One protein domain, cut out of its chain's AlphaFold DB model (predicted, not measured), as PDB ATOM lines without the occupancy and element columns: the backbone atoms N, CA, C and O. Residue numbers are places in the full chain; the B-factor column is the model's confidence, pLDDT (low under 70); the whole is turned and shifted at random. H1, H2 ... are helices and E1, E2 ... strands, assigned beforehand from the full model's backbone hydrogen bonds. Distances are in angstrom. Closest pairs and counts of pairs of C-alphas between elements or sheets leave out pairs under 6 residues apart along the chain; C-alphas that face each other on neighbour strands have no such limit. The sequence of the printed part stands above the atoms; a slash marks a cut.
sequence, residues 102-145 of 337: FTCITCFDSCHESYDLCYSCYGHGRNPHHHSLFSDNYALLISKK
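Overview. This is residues 102 to 145 of the 337 residues of an uncharacterized protein of Tetracentron sinense (UniProt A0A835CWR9). A small antiparallel sheet, order E2, E1, E3, makes the middle, with short helices H2 and H3 on its opposite faces and H1 grazing it. The printed part has 44 residues, with named elements in the order E1, H1, E2, H2, E3, H3, of mixed class. It is compact, radius of gyration of the C-alphas 10.2 A, and elongated, 30 by 19 by 14 A.

Arrangement. Inner strand E1, residues 102 to 104, is antiparallel to E2, residues 116 to 118, with N 117 and O 102 at 2.7 A, and to E3, residues 134 to 136, with N 103 and O 135 at 2.8 A. H1, residues 105 to 110, only grazes the sheet; its closest C-alpha pair with E3 is Ile 105 and Phe 134, 5.6 A. H2, residues 119 to 123, and H3, residues 137 to 143, are on opposite faces, each at a height over the sheet of 7.9 A. E2, H2 and E3 form a split strand-helix-strand unit, E1 between its strands, with a right-handed crossover. Every O i to N i+4 pair in H1, H2 and H3 is within hydrogen-bond range.

Along the chain. E1 begins at C-alpha 102 (49.977, -174.805, 7.638). H3, 9.9 A long, ends at C-alpha 143 (60.936, -174.686, 16.697).

Size, cuts and confidence. The printed part has no cut and no long link. Residues 126 to 128 have pLDDT under 70.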
ATOM      1  N   PHE A 102      48.733-175.332   8.186       93.31
ATOM      2  CA  PHE A 102      49.977-174.805   7.638       93.31
ATOM      3  C   PHE A 102      49.976-173.290   7.738       93.31
ATOM      4  O   PHE A 102      48.986-172.652   7.398       93.31
ATOM      5  N   THR A 103      51.078-172.705   8.182       93.31
ATOM      6  CA  THR A 103      51.238-171.257   8.297       93.31
ATOM      7  C   THR A 103      52.498-170.804   7.579       93.31
ATOM      8  O   THR A 103      53.527-171.487   7.614       93.31
ATOM      9  N   CYS A 104      52.414-169.670   6.889       92.19
ATOM     10  CA  CYS A 104      53.580-169.027   6.305       92.19
ATOM     11  C   CYS A 104      54.492-168.520   7.429       92.19
ATOM     12  O   CYS A 104      54.085-167.657   8.210       92.19
ATOM     13  N   ILE A 105      55.735-169.007   7.476       90.38
ATOM     14  CA  ILE A 105      56.693-168.640   8.532       90.38
ATOM     15  C   ILE A 105      56.982-167.136   8.492       90.38
ATOM     16  O   ILE A 105      56.933-166.467   9.520       90.38
ATOM     17  N   THR A 106      57.198-166.580   7.297       89.38
ATOM     18  CA  THR A 106      57.485-165.151   7.112       89.38
ATOM     19  C   THR A 106      56.345-164.267   7.623       89.38
ATOM     20  O   THR A 106      56.584-163.330   8.380       89.38
ATOM     21  N   CYS A 107      55.089-164.576   7.282       91.56
ATOM     22  CA  CYS A 107      53.944-163.815   7.792       91.56
ATOM     23  C   CYS A 107      53.710-164.038   9.287       91.56
ATOM     24  O   CYS A 107      53.263-163.127   9.986       91.56
ATOM     25  N   PHE A 108      53.995-165.238   9.791       91.25
ATOM     26  CA  PHE A 108      53.905-165.509  11.215       91.25
ATOM     27  C   PHE A 108      54.899-164.647  12.007       91.25
ATOM     28  O   PHE A 108      54.501-164.044  12.997       91.25
ATOM     29  N   ASP A 109      56.149-164.519  11.565       86.94
ATOM     30  CA  ASP A 109      57.174-163.787  12.318       86.94
ATOM     31  C   ASP A 109      57.135-162.268  12.096       86.94
ATOM     32  O   ASP A 109      57.410-161.500  13.017       86.94
ATOM     33  N   SER A 110      56.797-161.809  10.888       82.44
ATOM     34  CA  SER A 110      57.011-160.408  10.486       82.44
ATOM     35  C   SER A 110      55.735-159.614  10.206       82.44
ATOM     36  O   SER A 110      55.812-158.404  10.002       82.44
ATOM     37  N   CYS A 111      54.556-160.241  10.201       76.00
ATOM     38  CA  CYS A 111      53.301-159.559   9.873       76.00
ATOM     39  C   CYS A 111      52.319-159.531  11.049       76.00
ATOM     40  O   CYS A 111      52.278-160.428  11.899       76.00
ATOM     41  N   HIS A 112      51.452-158.513  11.070       73.88
ATOM     42  CA  HIS A 112      50.346-158.442  12.030       73.88
ATOM     43  C   HIS A 112      49.413-159.658  11.888       73.88
ATOM     44  O   HIS A 112      49.047-160.299  12.881       73.88
ATOM     45  N   GLU A 113      49.139-160.063  10.646       82.44
ATOM     46  CA  GLU A 113      48.336-161.238  10.310       82.44
ATOM     47  C   GLU A 113      49.187-162.348   9.689       82.44
ATOM     48  O   GLU A 113      50.007-162.105   8.805       82.44
ATOM     49  N   SER A 114      49.004-163.572  10.188       89.94
ATOM     50  CA  SER A 114      49.573-164.781   9.594       89.94
ATOM     51  C   SER A 114      48.768-165.195   8.360       89.94
ATOM     52  O   SER A 114      47.591-164.853   8.231       89.94
ATOM     53  N   TYR A 115      49.405-165.944   7.460       92.31
ATOM     54  CA  TYR A 115      48.721-166.595   6.347       92.31
ATOM     55  C   TYR A 115      48.632-168.092   6.640       92.31
ATOM     56  O   TYR A 115      49.614-168.821   6.500       92.31
ATOM     57  N   ASP A 116      47.457-168.517   7.098       93.25
ATOM     58  CA  ASP A 116      47.177-169.840   7.642       93.25
ATOM     59  C   ASP A 116      46.238-170.619   6.711       93.25
ATOM     60  O   ASP A 116      45.247-170.098   6.204       93.25
ATOM     61  N   LEU A 117      46.510-171.898   6.481       93.44
ATOM     62  CA  LEU A 117      45.776-172.749   5.552       93.44
ATOM     63  C   LEU A 117      45.447-174.088   6.201       93.44
ATOM     64  O   LEU A 117      46.290-174.711   6.846       93.44
ATOM     65  N   CYS A 118      44.229-174.583   5.976       93.62
ATOM     66  CA  CYS A 118      43.924-175.977   6.284       93.62
ATOM     67  C   CYS A 118      44.709-176.911   5.350       93.62
ATOM     68  O   CYS A 118      45.118-176.508   4.256       93.62
ATOM     69  N   TYR A 119      44.875-178.171   5.757       90.88
ATOM     70  CA  TYR A 119      45.631-179.159   4.983       90.88
ATOM     71  C   TYR A 119      45.106-179.317   3.544       90.88
ATOM     72  O   TYR A 119      45.903-179.430   2.617       90.88
ATOM     73  N   SER A 120      43.785-179.246   3.330       91.69
ATOM     74  CA  SER A 120      43.190-179.364   1.992       91.69
ATOM     75  C   SER A 120      43.513-178.161   1.104       91.69
ATOM     76  O   SER A 120      43.865-178.330  -0.060       91.69
ATOM     77  N   CYS A 121      43.419-176.932   1.633       92.44
ATOM     78  CA  CYS A 121      43.774-175.729   0.874       92.44
ATOM     79  C   CYS A 121      45.266-175.699   0.539       92.44
ATOM     80  O   CYS A 121      45.617-175.397  -0.600       92.44
ATOM     81  N   TYR A 122      46.110-176.070   1.507       91.62
ATOM     82  CA  TYR A 122      47.549-176.177   1.309       91.62
ATOM     83  C   TYR A 122      47.893-177.211   0.224       91.62
ATOM     84  O   TYR A 122      48.595-176.875  -0.728       91.62
ATOM     85  N   GLY A 123      47.347-178.429   0.322       87.94
ATOM     86  CA  GLY A 123      47.631-179.530  -0.605       87.94
ATOM     87  C   GLY A 123      47.111-179.314  -2.029       87.94
ATOM     88  O   GLY A 123      47.746-179.755  -2.981       87.94
ATOM     89  N   HIS A 124      45.997-178.597  -2.201       87.75
ATOM     90  CA  HIS A 124      45.445-178.276  -3.524       87.75
ATOM     91  C   HIS A 124      46.081-177.039  -4.181       87.75
ATOM     92  O   HIS A 124      45.609-176.605  -5.230       87.75
ATOM     93  N   GLY A 125      47.103-176.425  -3.570       74.06
ATOM     94  CA  GLY A 125      47.806-175.279  -4.154       74.06
ATOM     95  C   GLY A 125      46.946-174.021  -4.314       74.06
ATOM     96  O   GLY A 125      47.285-173.144  -5.107       74.06
ATOM     97  N   ARG A 126      45.843-173.888  -3.562       66.06
ATOM     98  CA  ARG A 126      44.983-172.686  -3.564       66.06
ATOM     99  C   ARG A 126      45.605-171.563  -2.725       66.06
ATOM    100  O   ARG A 126      44.966-171.025  -1.824       66.06
ATOM    101  N   ASN A 127      46.861-171.235  -3.022       67.62
ATOM    102  CA  ASN A 127      47.704-170.360  -2.214       67.62
ATOM    103  C   ASN A 127      48.238-169.228  -3.106       67.62
ATOM    104  O   ASN A 127      49.401-169.281  -3.501       67.62
ATOM    105  N   PRO A 128      47.440-168.195  -3.440       69.38
ATOM    106  CA  PRO A 128      47.925-167.002  -4.146       69.38
ATOM    107  C   PRO A 128      48.804-166.129  -3.225       69.38
ATOM    108  O   PRO A 128      48.658-164.914  -3.156       69.38
ATOM    109  N   HIS A 129      49.671-166.764  -2.440       87.00
ATOM    110  CA  HIS A 129      50.503-166.158  -1.422       87.00
ATOM    111  C   HIS A 129      51.957-166.116  -1.893       87.00
ATOM    112  O   HIS A 129      52.466-167.093  -2.434       87.00
ATOM    113  N   HIS A 130      52.625-164.985  -1.678       86.44
ATOM    114  CA  HIS A 130      53.936-164.701  -2.268       86.44
ATOM    115  C   HIS A 130      55.114-165.396  -1.575       86.44
ATOM    116  O   HIS A 130      56.182-165.518  -2.169       86.44
ATOM    117  N   HIS A 131      54.948-165.862  -0.336       87.62
ATOM    118  CA  HIS A 131      55.987-166.619   0.358       87.62
ATOM    119  C   HIS A 131      55.816-168.118   0.125       87.62
ATOM    120  O   HIS A 131      54.710-168.645   0.213       87.62
ATOM    121  N   SER A 132      56.924-168.815  -0.111       84.75
ATOM    122  CA  SER A 132      56.948-170.263  -0.353       84.75
ATOM    123  C   SER A 132      57.191-171.095   0.909       84.75
ATOM    124  O   SER A 132      56.905-172.292   0.920       84.75
ATOM    125  N   LEU A 133      57.709-170.481   1.979       87.75
ATOM    126  CA  LEU A 133      58.081-171.192   3.197       87.75
ATOM    127  C   LEU A 133      56.897-171.303   4.166       87.75
ATOM    128  O   LEU A 133      56.493-170.330   4.809       87.75
ATOM    129  N   PHE A 134      56.378-172.521   4.289       90.81
ATOM    130  CA  PHE A 134      55.320-172.888   5.225       90.81
ATOM    131  C   PHE A 134      55.821-173.936   6.218       90.81
ATOM    132  O   PHE A 134      56.617-174.805   5.868       90.81
ATOM    133  N   SER A 135      55.303-173.877   7.440       90.38
ATOM    134  CA  SER A 135      55.438-174.925   8.453       90.38
ATOM    135  C   SER A 135      54.051-175.307   8.941       90.38
ATOM    136  O   SER A 135      53.161-174.457   8.989       90.38
ATOM    137  N   ASP A 136      53.854-176.561   9.340       91.75
ATOM    138  CA  ASP A 136      52.683-176.866  10.154       91.75
ATOM    139  C   ASP A 136      52.824-176.231  11.549       91.75
ATOM    140  O   ASP A 136      53.933-175.956  12.028       91.75
ATOM    141  N   ASN A 137      51.686-175.952  12.182       91.12
ATOM    142  CA  ASN A 137      51.605-175.241  13.454       91.12
ATOM    143  C   ASN A 137      52.257-175.997  14.622       91.12
ATOM    144  O   ASN A 137      52.777-175.360  15.537       91.12
ATOM    145  N   TYR A 138      52.267-177.331  14.601       89.06
ATOM    146  CA  TYR A 138      52.936-178.110  15.639       89.06
ATOM    147  C   TYR A 138      54.451-177.997  15.496       89.06
ATOM    148  O   TYR A 138      55.113-177.577  16.446       89.06
ATOM    149  N   ALA A 139      54.991-178.278  14.308       88.38
ATOM    150  CA  ALA A 139      56.420-178.150  14.028       88.38
ATOM    151  C   ALA A 139      56.938-176.732  14.325       88.38
ATOM    152  O   ALA A 139      57.992-176.582  14.948       88.38
ATOM    153  N   LEU A 140      56.159-175.698  13.978       89.75
ATOM    154  CA  LEU A 140      56.503-174.310  14.286       89.75
ATOM    155  C   LEU A 140      56.508-174.039  15.796       89.75
ATOM    156  O   LEU A 140      57.397-173.358  16.296       89.75
ATOM    157  N   LEU A 141      55.549-174.579  16.553       88.88
ATOM    158  CA  LEU A 141      55.549-174.439  18.012       88.88
ATOM    159  C   LEU A 141      56.818-175.040  18.622       88.88
ATOM    160  O   LEU A 141      57.425-174.438  19.502       88.88
ATOM    161  N   ILE A 142      57.243-176.208  18.149       85.19
ATOM    162  CA  ILE A 142      58.455-176.859  18.652       85.19
ATOM    163  C   ILE A 142      59.705-176.073  18.291       85.19
ATOM    164  O   ILE A 142      60.562-175.911  19.155       85.19
ATOM    165  N   SER A 143      59.789-175.515  17.082       85.62
ATOM    166  CA  SER A 143      60.936-174.686  16.697       85.62
ATOM    167  C   SER A 143      61.054-173.397  17.520       85.62
ATOM    168  O   SER A 143      62.104-172.764  17.507       85.62
ATOM    169  N   LYS A 144      59.988-172.982  18.222       85.88
ATOM    170  CA  LYS A 144      60.000-171.840  19.151       85.88
ATOM    171  C   LYS A 144      60.398-172.220  20.586       85.88
ATOM    172  O   LYS A 144      60.525-171.328  21.422       85.88
ATOM    173  N   LYS A 145      60.596-173.505  20.895       80.50
ATOM    174  CA  LYS A 145      61.146-173.958  22.181       80.50
ATOM    175  C   LYS A 145      62.664-173.732  22.166       80.50
ATOM    176  O   LYS A 145      63.295-174.095  21.181       80.50
TER     177      LYS A 145